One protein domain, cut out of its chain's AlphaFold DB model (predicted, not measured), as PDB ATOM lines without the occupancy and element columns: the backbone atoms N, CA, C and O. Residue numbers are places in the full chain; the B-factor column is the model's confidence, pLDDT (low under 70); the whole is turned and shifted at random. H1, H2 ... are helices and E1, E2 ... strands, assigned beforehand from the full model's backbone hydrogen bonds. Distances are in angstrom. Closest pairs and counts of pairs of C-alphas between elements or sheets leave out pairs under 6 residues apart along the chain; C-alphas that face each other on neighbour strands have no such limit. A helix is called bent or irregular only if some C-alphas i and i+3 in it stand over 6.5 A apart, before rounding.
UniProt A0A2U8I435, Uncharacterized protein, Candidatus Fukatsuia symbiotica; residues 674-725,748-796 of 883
ATOM      1  N   LYS A 674     194.732 193.826 171.136       88.00
ATOM      2  CA  LYS A 674     195.371 193.218 172.307       88.00
ATOM      3  C   LYS A 674     195.578 194.273 173.387       88.00
ATOM      4  O   LYS A 674     196.014 195.382 173.079       88.00
ATOM      5  N   ALA A 675     195.333 193.893 174.640       88.56
ATOM      6  CA  ALA A 675     195.734 194.707 175.779       88.56
ATOM      7  C   ALA A 675     197.254 194.970 175.726       88.56
ATOM      8  O   ALA A 675     198.005 194.088 175.291       88.56
ATOM      9  N   PRO A 676     197.718 196.162 176.140       90.31
ATOM     10  CA  PRO A 676     199.143 196.450 176.208       90.31
ATOM     11  C   PRO A 676     199.839 195.491 177.178       90.31
ATOM     12  O   PRO A 676     199.249 195.046 178.160       90.31
ATOM     13  N   ASP A 677     201.105 195.190 176.904       89.88
ATOM     14  CA  ASP A 677     201.926 194.293 177.713       89.88
ATOM     15  C   ASP A 677     203.151 195.047 178.239       89.88
ATOM     16  O   ASP A 677     203.937 195.600 177.465       89.88
ATOM     17  N   ARG A 678     203.317 195.054 179.568       86.88
ATOM     18  CA  ARG A 678     204.456 195.690 180.245       86.88
ATOM     19  C   ARG A 678     205.783 195.117 179.763       86.88
ATOM     20  O   ARG A 678     206.736 195.874 179.592       86.88
ATOM     21  N   ARG A 679     205.842 193.809 179.498       90.88
ATOM     22  CA  ARG A 679     207.059 193.154 179.014       90.88
ATOM     23  C   ARG A 679     207.425 193.631 177.615       90.88
ATOM     24  O   ARG A 679     208.556 194.050 177.398       90.88
ATOM     25  N   ALA A 680     206.461 193.644 176.696       91.94
ATOM     26  CA  ALA A 680     206.671 194.150 175.341       91.94
ATOM     27  C   ALA A 680     207.112 195.626 175.326       91.94
ATOM     28  O   ALA A 680     207.976 196.003 174.534       91.94
ATOM     29  N   ILE A 681     206.563 196.461 176.219       91.81
ATOM     30  CA  ILE A 681     206.989 197.860 176.378       91.81
ATOM     31  C   ILE A 681     208.440 197.927 176.875       91.81
ATOM     32  O   ILE A 681     209.237 198.658 176.287       91.81
ATOM     33  N   ALA A 682     208.805 197.150 177.899       90.19
ATOM     34  CA  ALA A 682     210.168 197.094 178.429       90.19
ATOM     35  C   ALA A 682     211.185 196.635 177.370       90.19
ATOM     36  O   ALA A 682     212.202 197.292 177.158       90.19
ATOM     37  N   GLU A 683     210.890 195.549 176.658       94.25
ATOM     38  CA  GLU A 683     211.728 195.019 175.577       94.25
ATOM     39  C   GLU A 683     211.885 196.039 174.434       94.25
ATOM     40  O   GLU A 683     212.992 196.253 173.933       94.25
ATOM     41  N   HIS A 684     210.809 196.741 174.058       93.75
ATOM     42  CA  HIS A 684     210.856 197.810 173.057       93.75
ATOM     43  C   HIS A 684     211.700 199.007 173.520       93.75
ATOM     44  O   HIS A 684     212.503 199.531 172.745       93.75
ATOM     45  N   GLN A 685     211.564 199.432 174.779       93.81
ATOM     46  CA  GLN A 685     212.378 200.515 175.332       93.81
ATOM     47  C   GLN A 685     213.868 200.132 175.380       93.81
ATOM     48  O   GLN A 685     214.702 200.904 174.909       93.81
ATOM     49  N   LEU A 686     214.205 198.923 175.847       93.12
ATOM     50  CA  LEU A 686     215.582 198.404 175.868       93.12
ATOM     51  C   LEU A 686     216.182 198.289 174.460       93.12
ATOM     52  O   LEU A 686     217.337 198.661 174.249       93.12
ATOM     53  N   THR A 687     215.384 197.836 173.487       95.25
ATOM     54  CA  THR A 687     215.783 197.792 172.072       95.25
ATOM     55  C   THR A 687     216.133 199.187 171.556       95.25
ATOM     56  O   THR A 687     217.193 199.377 170.961       95.25
ATOM     57  N   ASN A 688     215.281 200.180 171.822       92.81
ATOM     58  CA  ASN A 688     215.493 201.559 171.372       92.81
ATOM     59  C   ASN A 688     216.679 202.242 172.067       92.81
ATOM     60  O   ASN A 688     217.338 203.081 171.456       92.81
ATOM     61  N   ALA A 689     216.986 201.857 173.307       90.94
ATOM     62  CA  ALA A 689     218.182 202.295 174.030       90.94
ATOM     63  C   ALA A 689     219.472 201.574 173.585       90.94
ATOM     64  O   ALA A 689     220.555 201.864 174.095       90.94
ATOM     65  N   GLY A 690     219.379 200.633 172.637       91.25
ATOM     66  CA  GLY A 690     220.526 199.891 172.114       91.25
ATOM     67  C   GLY A 690     221.089 198.850 173.084       91.25
ATOM     68  O   GLY A 690     222.257 198.481 172.969       91.25
ATOM     69  N   VAL A 691     220.287 198.375 174.042       92.00
ATOM     70  CA  VAL A 691     220.701 197.342 174.997       92.00
ATOM     71  C   VAL A 691     220.651 195.972 174.323       92.00
ATOM     72  O   VAL A 691     219.575 195.458 174.023       92.00
ATOM     73  N   ASP A 692     221.817 195.356 174.132       91.31
ATOM     74  CA  ASP A 692     221.948 193.982 173.628       91.31
ATOM     75  C   ASP A 692     221.071 192.976 174.411       91.31
ATOM     76  O   ASP A 692     221.037 192.961 175.647       91.31
ATOM     77  N   GLN A 693     220.373 192.118 173.664       90.19
ATOM     78  CA  GLN A 693     219.399 191.146 174.152       90.19
ATOM     79  C   GLN A 693     219.986 190.153 175.163       90.19
ATOM     80  O   GLN A 693     219.264 189.664 176.032       90.19
ATOM     81  N   GLN A 694     221.300 189.895 175.115       89.50
ATOM     82  CA  GLN A 694     221.972 189.024 176.089       89.50
ATOM     83  C   GLN A 694     221.824 189.503 177.546       89.50
ATOM     84  O   GLN A 694     221.903 188.691 178.467       89.50
ATOM     85  N   TYR A 695     221.573 190.799 177.766       87.81
ATOM     86  CA  TYR A 695     221.422 191.390 179.101       87.81
ATOM     87  C   TYR A 695     219.977 191.405 179.612       87.81
ATOM     88  O   TYR A 695     219.749 191.715 180.777       87.81
ATOM     89  N   TRP A 696     218.990 191.074 178.775       91.12
ATOM     90  CA  TRP A 696     217.571 191.242 179.108       91.12
ATOM     91  C   TRP A 696     217.093 190.261 180.180       91.12
ATOM     92  O   TRP A 696     216.336 190.639 181.069       91.12
ATOM     93  N   SER A 697     217.552 189.009 180.105       87.00
ATOM     94  CA  SER A 697     217.177 187.928 181.029       87.00
ATOM     95  C   SER A 697     218.186 187.708 182.166       87.00
ATOM     96  O   SER A 697     218.007 186.794 182.965       87.00
ATOM     97  N   GLY A 698     219.259 188.505 182.219       82.62
ATOM     98  CA  GLY A 698     220.334 188.380 183.205       82.62
ATOM     99  C   GLY A 698     220.190 189.335 184.391       82.62
ATOM    100  O   GLY A 698     219.443 190.312 184.332       82.62
ATOM    101  N   ASP A 699     220.949 189.063 185.455       82.31
ATOM    102  CA  ASP A 699     221.132 189.987 186.582       82.31
ATOM    103  C   ASP A 699     221.864 191.250 186.085       82.31
ATOM    104  O   ASP A 699     222.964 191.130 185.533       82.31
ATOM    105  N   PRO A 700     221.301 192.461 186.247       80.81
ATOM    106  CA  PRO A 700     221.925 193.679 185.740       80.81
ATOM    107  C   PRO A 700     223.076 194.210 186.606       80.81
ATOM    108  O   PRO A 700     223.869 195.018 186.117       80.81
ATOM    109  N   ARG A 701     223.217 193.773 187.870       81.06
ATOM    110  CA  ARG A 701     224.224 194.315 188.810       81.06
ATOM    111  C   ARG A 701     225.674 194.151 188.331       81.06
ATOM    112  O   ARG A 701     226.431 195.116 188.440       81.06
ATOM    113  N   PRO A 702     226.092 193.004 187.756       84.25
ATOM    114  CA  PRO A 702     227.445 192.835 187.219       84.25
ATOM    115  C   PRO A 702     227.732 193.694 185.977       84.25
ATOM    116  O   PRO A 702     228.880 193.779 185.546       84.25
ATOM    117  N   HIS A 703     226.709 194.314 185.383       86.62
ATOM    118  CA  HIS A 703     226.784 195.011 184.097       86.62
ATOM    119  C   HIS A 703     226.420 196.501 184.195       86.62
ATOM    120  O   HIS A 703     226.140 197.135 183.177       86.62
ATOM    121  N   GLN A 704     226.469 197.084 185.398       81.81
ATOM    122  CA  GLN A 704     226.028 198.459 185.653       81.81
ATOM    123  C   GLN A 704     226.710 199.499 184.749       81.81
ATOM    124  O   GLN A 704     226.027 200.335 184.171       81.81
ATOM    125  N   GLU A 705     228.029 199.420 184.543       84.00
ATOM    126  CA  GLU A 705     228.762 200.363 183.676       84.00
ATOM    127  C   GLU A 705     228.317 200.312 182.206       84.00
ATOM    128  O   GLU A 705     228.364 201.309 181.484       84.00
ATOM    129  N   TYR A 706     227.903 199.138 181.727       89.69
ATOM    130  CA  TYR A 706     227.340 198.989 180.389       89.69
ATOM    131  C   TYR A 706     225.925 199.575 180.327       89.69
ATOM    132  O   TYR A 706     225.651 200.386 179.448       89.69
ATOM    133  N   LEU A 707     225.075 199.255 181.303       88.12
ATOM    134  CA  LEU A 707     223.698 199.748 181.367       88.12
ATOM    135  C   LEU A 707     223.625 201.275 181.514       88.12
ATOM    136  O   LEU A 707     222.837 201.905 180.814       88.12
ATOM    137  N   THR A 708     224.509 201.894 182.303       86.75
ATOM    138  CA  THR A 708     224.607 203.361 182.408       86.75
ATOM    139  C   THR A 708     225.032 204.011 181.085       86.75
ATOM    140  O   THR A 708     224.540 205.086 180.756       86.75
ATOM    141  N   ARG A 709     225.886 203.363 180.274       89.06
ATOM    142  CA  ARG A 709     226.215 203.849 178.915       89.06
ATOM    143  C   ARG A 709     225.040 203.741 177.945       89.06
ATOM    144  O   ARG A 709     224.962 204.533 177.014       89.06
ATOM    145  N   CYS A 710     224.139 202.790 178.172       88.31
ATOM    146  CA  CYS A 710     222.859 202.680 177.472       88.31
ATOM    147  C   CYS A 710     221.759 203.553 178.106       88.31
ATOM    148  O   CYS A 710     220.589 203.371 177.783       88.31
ATOM    149  N   HIS A 711     222.109 204.470 179.017       90.44
ATOM    150  CA  HIS A 711     221.175 205.354 179.725       90.44
ATOM    151  C   HIS A 711     220.114 204.633 180.572       90.44
ATOM    152  O   HIS A 711     219.100 205.229 180.921       90.44
ATOM    153  N   VAL A 712     220.342 203.369 180.935       88.88
ATOM    154  CA  VAL A 712     219.480 202.630 181.861       88.88
ATOM    155  C   VAL A 712     219.926 202.934 183.289       88.88
ATOM    156  O   VAL A 712     221.030 202.563 183.704       88.88
ATOM    157  N   LEU A 713     219.067 203.615 184.039       82.62
ATOM    158  CA  LEU A 713     219.305 204.079 185.401       82.62
ATOM    159  C   LEU A 713     218.460 203.290 186.405       82.62
ATOM    160  O   LEU A 713     217.434 202.709 186.059       82.62
ATOM    161  N   GLU A 714     218.924 203.251 187.653       79.00
ATOM    162  CA  GLU A 714     218.189 202.675 188.781       79.00
ATOM    163  C   GLU A 714     217.315 203.754 189.422       79.00
ATOM    164  O   GLU A 714     217.757 204.896 189.577       79.00
ATOM    165  N   ALA A 715     216.076 203.406 189.759       69.44
ATOM    166  CA  ALA A 715     215.175 204.307 190.459       69.44
ATOM    167  C   ALA A 715     215.717 204.598 191.871       69.44
ATOM    168  O   ALA A 715     216.111 203.694 192.605       69.44
ATOM    169  N   THR A 716     215.753 205.871 192.261       65.56
ATOM    170  CA  THR A 716     216.020 206.291 193.642       65.56
ATOM    171  C   THR A 716     214.752 206.161 194.490       65.56
ATOM    172  O   THR A 716     213.645 206.167 193.954       65.56
ATOM    173  N   GLU A 717     214.892 206.098 195.818       52.41
ATOM    174  CA  GLU A 717     213.766 206.032 196.773       52.41
ATOM    175  C   GLU A 717     212.751 207.184 196.571       52.41
ATOM    176  O   GLU A 717     211.547 206.981 196.666       52.41
ATOM    177  N   GLU A 718     213.231 208.361 196.155       50.81
ATOM    178  CA  GLU A 718     212.417 209.542 195.821       50.81
ATOM    179  C   GLU A 718     211.603 209.355 194.520       50.81
ATOM    180  O   GLU A 718     210.413 209.654 194.482       50.81
ATOM    181  N   THR A 719     212.205 208.782 193.467       51.78
ATOM    182  CA  THR A 719     211.495 208.428 192.216       51.78
ATOM    183  C   THR A 719     210.579 207.206 192.370       51.78
ATOM    184  O   THR A 719     209.602 207.051 191.640       51.78
ATOM    185  N   TRP A 720     210.872 206.343 193.345       49.75
ATOM    186  CA  TRP A 720     210.085 205.162 193.696       49.75
ATOM    187  C   TRP A 720     208.768 205.532 194.395       49.75
ATOM    188  O   TRP A 720     207.724 204.948 194.093       49.75
ATOM    189  N   ASP A 721     208.791 206.535 195.278       49.03
ATOM    190  CA  ASP A 721     207.599 207.040 195.970       49.03
ATOM    191  C   ASP A 721     206.634 207.794 195.029       49.03
ATOM    192  O   ASP A 721     205.415 207.643 195.163       49.03
ATOM    193  N   GLU A 722     207.136 208.507 194.011       49.75
ATOM    194  CA  GLU A 722     206.300 209.085 192.937       49.75
ATOM    195  C   GLU A 722     205.626 207.998 192.074       49.75
ATOM    196  O   GLU A 722     204.455 208.130 191.712       49.75
ATOM    197  N   SER A 723     206.321 206.884 191.813       46.16
ATOM    198  CA  SER A 723     205.798 205.745 191.037       46.16
ATOM    199  C   SER A 723     204.775 204.900 191.830       46.16
ATOM    200  O   SER A 723     203.787 204.408 191.278       46.16
ATOM    201  N   LYS A 724     204.930 204.778 193.162       46.09
ATOM    202  CA  LYS A 724     203.988 204.060 194.051       46.09
ATOM    203  C   LYS A 724     202.704 204.816 194.375       46.09
ATOM    204  O   LYS A 724     201.685 204.160 194.612       46.09
ATOM    205  N   ALA A 725     202.718 206.150 194.369       46.66
ATOM    206  CA  ALA A 725     201.521 206.953 194.629       46.66
ATOM    207  C   ALA A 725     200.358 206.632 193.660       46.66
ATOM    208  O   ALA A 725     199.194 206.801 194.025       46.66
ATOM    209  N   ALA A 748     217.081 183.497 192.534       58.06
ATOM    210  CA  ALA A 748     217.500 184.281 191.378       58.06
ATOM    211  C   ALA A 748     217.140 185.770 191.550       58.06
ATOM    212  O   ALA A 748     216.038 186.111 191.978       58.06
ATOM    213  N   TYR A 749     218.070 186.660 191.197       68.69
ATOM    214  CA  TYR A 749     217.806 188.099 191.101       68.69
ATOM    215  C   TYR A 749     216.869 188.374 189.903       68.69
ATOM    216  O   TYR A 749     217.025 187.687 188.887       68.69
ATOM    217  N   PRO A 750     215.911 189.326 189.984       78.81
ATOM    218  CA  PRO A 750     215.019 189.643 188.867       78.81
ATOM    219  C   PRO A 750     215.811 190.041 187.618       78.81
ATOM    220  O   PRO A 750     216.878 190.655 187.722       78.81
ATOM    221  N   SER A 751     215.302 189.693 186.437       89.06
ATOM    222  CA  SER A 751     215.972 190.061 185.191       89.06
ATOM    223  C   SER A 751     215.889 191.567 184.934       89.06
ATOM    224  O   SER A 751     215.037 192.261 185.492       89.06
ATOM    225  N   LEU A 752     216.748 192.093 184.055       86.62
ATOM    226  CA  LEU A 752     216.666 193.495 183.638       86.62
ATOM    227  C   LEU A 752     215.273 193.858 183.096       86.62
ATOM    228  O   LEU A 752     214.771 194.936 183.402       86.62
ATOM    229  N   VAL A 753     214.633 192.966 182.332       89.44
ATOM    230  CA  VAL A 753     213.264 193.174 181.831       89.44
ATOM    231  C   VAL A 753     212.252 193.241 182.975       89.44
ATOM    232  O   VAL A 753     211.401 194.126 182.965       89.44
ATOM    233  N   ASP A 754     212.368 192.375 183.984       84.12
ATOM    234  CA  ASP A 754     211.468 192.404 185.146       84.12
ATOM    235  C   ASP A 754     211.630 193.711 185.937       84.12
ATOM    236  O   ASP A 754     210.642 194.336 186.316       84.12
ATOM    237  N   LEU A 755     212.871 194.172 186.127       83.38
ATOM    238  CA  LEU A 755     213.170 195.436 186.810       83.38
ATOM    239  C   LEU A 755     212.657 196.652 186.031       83.38
ATOM    240  O   LEU A 755     212.117 197.579 186.629       83.38
ATOM    241  N   MET A 756     212.761 196.633 184.700       83.81
ATOM    242  CA  MET A 756     212.132 197.642 183.847       83.81
ATOM    243  C   MET A 756     210.604 197.628 184.014       83.81
ATOM    244  O   MET A 756     210.006 198.681 184.201       83.81
ATOM    245  N   MET A 757     209.964 196.450 183.991       83.62
ATOM    246  CA  MET A 757     208.506 196.298 184.135       83.62
ATOM    247  C   MET A 757     207.958 196.781 185.483       83.62
ATOM    248  O   MET A 757     206.810 197.225 185.543       83.62
ATOM    249  N   MET A 758     208.745 196.651 186.555       78.88
ATOM    250  CA  MET A 758     208.382 197.094 187.904       78.88
ATOM    251  C   MET A 758     208.633 198.592 188.133       78.88
ATOM    252  O   MET A 758     208.045 199.163 189.045       78.88
ATOM    253  N   GLY A 759     209.434 199.237 187.278       75.06
ATOM    254  CA  GLY A 759     209.844 200.636 187.435       75.06
ATOM    255  C   GLY A 759     211.120 200.822 188.264       75.06
ATOM    256  O   GLY A 759     211.583 201.947 188.416       75.06
ATOM    257  N   ASP A 760     211.729 199.738 188.752       76.12
ATOM    258  CA  ASP A 760     212.998 199.735 189.496       76.12
ATOM    259  C   ASP A 760     214.164 200.245 188.633       76.12
ATOM    260  O   ASP A 760     215.180 200.722 189.145       76.12
ATOM    261  N   ARG A 761     214.032 200.133 187.306       81.38
ATOM    262  CA  ARG A 761     214.953 200.702 186.319       81.38
ATOM    263  C   ARG A 761     214.194 201.393 185.192       81.38
ATOM    264  O   ARG A 761     213.116 200.952 184.801       81.38
ATOM    265  N   TYR A 762     214.779 202.456 184.651       85.56
ATOM    266  CA  TYR A 762     214.204 203.241 183.556       85.56
ATOM    267  C   TYR A 762     215.293 203.765 182.615       85.56
ATOM    268  O   TYR A 762     216.476 203.763 182.955       85.56
ATOM    269  N   ILE A 763     214.900 204.207 181.421       88.06
ATOM    270  CA  ILE A 763     215.811 204.846 180.467       88.06
ATOM    271  C   ILE A 763     215.696 206.361 180.619       88.06
ATOM    272  O   ILE A 763     214.602 206.917 180.544       88.06
ATOM    273  N   GLU A 764     216.823 207.032 180.839       85.25
ATOM    274  CA  GLU A 764     216.882 208.481 181.026       85.25
ATOM    275  C   GLU A 764     216.204 209.231 179.862       85.25
ATOM    276  O   GLU A 764     216.493 208.993 178.690       85.25
ATOM    277  N   GLY A 765     215.277 210.142 180.180       80.19
ATOM    278  CA  GLY A 765     214.528 210.919 179.184       80.19
ATOM    279  C   GLY A 765     213.377 210.174 178.491       80.19
ATOM    280  O   GLY A 765     212.693 210.769 177.658       80.19
ATOM    281  N   VAL A 766     213.131 208.907 178.840       85.25
ATOM    282  CA  VAL A 766     211.993 208.105 178.372       85.25
ATOM    283  C   VAL A 766     211.036 207.868 179.541       85.25
ATOM    284  O   VAL A 766     211.464 207.660 180.673       85.25
ATOM    285  N   GLN A 767     209.728 207.907 179.276       83.25
ATOM    286  CA  GLN A 767     208.715 207.556 180.275       83.25
ATOM    287  C   GLN A 767     208.933 206.112 180.750       83.25
ATOM    288  O   GLN A 767     209.085 205.212 179.918       83.25
ATOM    289  N   ASP A 768     208.939 205.886 182.066       82.81
ATOM    290  CA  ASP A 768     209.126 204.546 182.621       82.81
ATOM    291  C   ASP A 768     208.033 203.563 182.153       82.81
ATOM    292  O   ASP A 768     206.965 203.946 181.654       82.81
ATOM    293  N   VAL A 769     208.322 202.264 182.255       83.81
ATOM    294  CA  VAL A 769     207.413 201.222 181.763       83.81
ATOM    295  C   VAL A 769     206.060 201.240 182.488       83.81
ATOM    296  O   VAL A 769     205.056 201.113 181.784       83.81
ATOM    297  N   PRO A 770     205.964 201.421 183.826       81.31
ATOM    298  CA  PRO A 770     204.674 201.554 184.503       81.31
ATOM    299  C   PRO A 770     203.789 202.683 183.958       81.31
ATOM    300  O   PRO A 770     202.648 202.423 183.572       81.31
ATOM    301  N   HIS A 771     204.301 203.909 183.832       79.56
ATOM    302  CA  HIS A 771     203.518 205.048 183.353       79.56
ATOM    303  C   HIS A 771     203.203 204.948 181.853       79.56
ATOM    304  O   HIS A 771     202.106 205.324 181.415       79.56
ATOM    305  N   ALA A 772     204.136 204.425 181.049       81.69
ATOM    306  CA  ALA A 772     203.895 204.147 179.633       81.69
ATOM    307  C   ALA A 772     202.801 203.080 179.458       81.69
ATOM    308  O   ALA A 772     201.928 203.218 178.595       81.69
ATOM    309  N   PHE A 773     202.804 202.048 180.308       88.12
ATOM    310  CA  PHE A 773     201.751 201.041 180.356       88.12
ATOM    311  C   PHE A 773     200.409 201.639 180.776       88.12
ATOM    312  O   PHE A 773     199.431 201.400 180.079       88.12
ATOM    313  N   ASP A 774     200.337 202.436 181.844       83.81
ATOM    314  CA  ASP A 774     199.072 203.018 182.316       83.81
ATOM    315  C   ASP A 774     198.449 203.955 181.270       83.81
ATOM    316  O   ASP A 774     197.236 203.933 181.038       83.81
ATOM    317  N   SER A 775     199.284 204.723 180.563       86.19
ATOM    318  CA  SER A 775     198.858 205.575 179.446       86.19
ATOM    319  C   SER A 775     198.308 204.738 178.285       86.19
ATOM    320  O   SER A 775     197.214 205.002 177.777       86.19
ATOM    321  N   ALA A 776     199.033 203.685 177.888       87.12
ATOM    322  CA  ALA A 776     198.609 202.768 176.834       87.12
ATOM    323  C   ALA A 776     197.343 201.983 177.220       87.12
ATOM    324  O   ALA A 776     196.460 201.786 176.387       87.12
ATOM    325  N   PHE A 777     197.228 201.565 178.481       89.56
ATOM    326  CA  PHE A 777     196.090 200.817 179.005       89.56
ATOM    327  C   PHE A 777     194.847 201.698 179.116       89.56
ATOM    328  O   PHE A 777     193.754 201.254 178.774       89.56
ATOM    329  N   THR A 778     195.002 202.965 179.502       90.56
ATOM    330  CA  THR A 778     193.908 203.946 179.494       90.56
ATOM    331  C   THR A 778     193.367 204.150 178.079       90.56
ATOM    332  O   THR A 778     192.156 204.075 177.871       90.56
ATOM    333  N   LEU A 779     194.249 204.341 177.090       90.06
ATOM    334  CA  LEU A 779     193.850 204.472 175.685       90.06
ATOM    335  C   LEU A 779     193.176 203.195 175.157       90.06
ATOM    336  O   LEU A 779     192.166 203.268 174.456       90.06
ATOM    337  N   PHE A 780     193.719 202.027 175.507       91.12
ATOM    338  CA  PHE A 780     193.130 200.730 175.180       91.12
ATOM    339  C   PHE A 780     191.719 200.598 175.771       91.12
ATOM    340  O   PHE A 780     190.775 200.343 175.030       91.12
ATOM    341  N   SER A 781     191.554 200.863 177.070       90.31
ATOM    342  CA  SER A 781     190.266 200.822 177.768       90.31
ATOM    343  C   SER A 781     189.237 201.747 177.110       90.31
ATOM    344  O   SER A 781     188.157 201.299 176.735       90.31
ATOM    345  N   GLN A 782     189.609 203.004 176.832       91.88
ATOM    346  CA  GLN A 782     188.751 203.955 176.111       91.88
ATOM    347  C   GLN A 782     188.357 203.452 174.715       91.88
ATOM    348  O   GLN A 782     187.209 203.610 174.301       91.88
ATOM    349  N   THR A 783     189.290 202.828 173.992       91.75
ATOM    350  CA  THR A 783     189.053 202.286 172.647       91.75
ATOM    351  C   THR A 783     188.066 201.121 172.671       91.75
ATOM    352  O   THR A 783     187.153 201.082 171.843       91.75
ATOM    353  N   ILE A 784     188.223 200.196 173.623       91.25
ATOM    354  CA  ILE A 784     187.319 199.056 173.810       91.25
ATOM    355  C   ILE A 784     185.938 199.540 174.251       91.25
ATOM    356  O   ILE A 784     184.949 199.179 173.620       91.25
ATOM    357  N   THR A 785     185.853 200.427 175.250       90.62
ATOM    358  CA  THR A 785     184.574 200.988 175.713       90.62
ATOM    359  C   THR A 785     183.830 201.718 174.597       90.62
ATOM    360  O   THR A 785     182.621 201.538 174.448       90.62
ATOM    361  N   ALA A 786     184.527 202.515 173.779       91.25
ATOM    362  CA  ALA A 786     183.913 203.174 172.628       91.25
ATOM    363  C   ALA A 786     183.381 202.151 171.609       91.25
ATOM    364  O   ALA A 786     182.256 202.284 171.142       91.25
ATOM    365  N   ALA A 787     184.149 201.098 171.314       91.56
ATOM    366  CA  ALA A 787     183.728 200.050 170.388       91.56
ATOM    367  C   ALA A 787     182.517 199.245 170.897       91.56
ATOM    368  O   ALA A 787     181.599 198.970 170.124       91.56
ATOM    369  N   GLU A 788     182.478 198.894 172.185       89.56
ATOM    370  CA  GLU A 788     181.310 198.247 172.798       89.56
ATOM    371  C   GLU A 788     180.082 199.166 172.776       89.56
ATOM    372  O   GLU A 788     178.980 198.714 172.460       89.56
ATOM    373  N   THR A 789     180.278 200.460 173.048       91.88
ATOM    374  CA  THR A 789     179.214 201.474 172.999       91.88
ATOM    375  C   THR A 789     178.617 201.576 171.598       91.88
ATOM    376  O   THR A 789     177.395 201.512 171.463       91.88
ATOM    377  N   ASP A 790     179.456 201.653 170.560       92.00
ATOM    378  CA  ASP A 790     179.021 201.706 169.159       92.00
ATOM    379  C   ASP A 790     178.152 200.481 168.799       92.00
ATOM    380  O   ASP A 790     177.102 200.607 168.161       92.00
ATOM    381  N   ILE A 791     178.550 199.283 169.248       92.38
ATOM    382  CA  ILE A 791     177.802 198.039 169.000       92.38
ATOM    383  C   ILE A 791     176.464 198.044 169.741       92.38
ATOM    384  O   ILE A 791     175.435 197.751 169.130       92.38
ATOM    385  N   ILE A 792     176.451 198.378 171.035       92.00
ATOM    386  CA  ILE A 792     175.224 198.411 171.843       92.00
ATOM    387  C   ILE A 792     174.246 199.448 171.287       92.00
ATOM    388  O   ILE A 792     173.063 199.149 171.125       92.00
ATOM    389  N   GLN A 793     174.729 200.645 170.944       93.12
ATOM    390  CA  GLN A 793     173.903 201.701 170.367       93.12
ATOM    391  C   GLN A 793     173.233 201.236 169.073       93.12
ATOM    392  O   GLN A 793     172.025 201.418 168.911       93.12
ATOM    393  N   ARG A 794     173.984 200.594 168.170       93.00
ATOM    394  CA  ARG A 794     173.404 200.024 166.952       93.00
ATOM    395  C   ARG A 794     172.334 198.985 167.281       93.00
ATOM    396  O   ARG A 794     171.233 199.083 166.755       93.00
ATOM    397  N   LEU A 795     172.628 198.021 168.154       92.44
ATOM    398  CA  LEU A 795     171.672 196.968 168.517       92.44
ATOM    399  C   LEU A 795     170.366 197.541 169.091       92.44
ATOM    400  O   LEU A 795     169.282 197.070 168.756       92.44
ATOM    401  N   LEU A 796     170.446 198.611 169.887       92.69
ATOM    402  CA  LEU A 796     169.270 199.327 170.389       92.69
ATOM    403  C   LEU A 796     168.474 200.031 169.277       92.69
ATOM    404  O   LEU A 796     167.245 200.055 169.324       92.69
TER     405      LEU A 796
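What this domain is: This is residues 674 to 725 and 748 to 796 of the 883 residues of an uncharacterized protein of Candidatus Fukatsuia symbiotica (UniProt A0A2U8I435). A small body of short helices, loops and a two-strand ribbon sends out one long helix, H5, as an arm: H5 packs on H1 with residues 769 to 773 and on H4 with residues 769 to 770, and its residues 785 to 796 stick out. The ribbon of E1 and E2 packs close to H4, H2 sits at the end of the body away from the arm, and H3 hangs at one side. The printed part has 101 residues, with five named helices and two named strands in the order H1 H2 E1 H3 H4 E2 H5; the sheet, E1 - E2, is antiparallel and the class is mostly helix. The whole is loose, with a radius of gyration of the C-alphas of 17.0 A, and spans 61 by 30 by 27 A, the arm making much of the length.

Where its parts are: Find C-alpha 678 at (204.456, 195.690, 180.245); from there H1 runs 15.3 A to residue 688. H2 takes residues 701 to 709, 13.9 A, and is irregular: C-alphas 702 and 705 are 8.4 A apart. E1 is residues 712 to 714, H3 residues 717 to 724, 10.3 A, H4 residues 752 to 758, 10.0 A, and E2 residues 761 to 763. H5, residues 769 to 796, starts at C-alpha 769 (207.413, 201.222, 181.763) and runs 39.8 A to C-alpha 796 (169.270, 199.327, 170.389).

How they stand to each other: Start at H1: it touches H4, closest at the C-alphas of Arg 678 and Met 757, 5.6 A, at a steep tilt of 51 degrees, opposite ways. H5 touches H1 with residues 769 to 773 alone, closest at the C-alphas of Ala 682 and Val 769, 6.0 A, at a steep tilt of 55 degrees. H5 touches H4 with residues 769 to 770 alone, closest at the C-alphas of Met 757 and Val 769, 5.6 A. Look next at E1 and E2, antiparallel at 145 degrees: N 713 and O 762 are 2.8 A apart and N 762 and O 713 3.0 A, both within hydrogen-bond range. The closest C-alphas of H2 and E1, Leu 707 and Leu 713, are 7.4 A apart; H2 touches no helix. H3 is close to H5 but not clearly touching, with the C-alphas of Ser 723 and Pro 770 at 7.8 A. Every O i to N i+4 pair is within hydrogen-bond range in H1, H4 and H5; in H2 it is 3 of 5, in H3 3 of 4.

The domain as a whole: The C-alphas farthest apart, Glu 705 and Leu 796, are 61.0 A apart. Residues 726 to 747 are not printed, and C-alphas 725 and 748 stand 27.9 A apart across the cut. The link from H1 to H2 is long. Mean pLDDT of the printed part is 83.3; residues 715 to 725 and 748 to 749 are under 70.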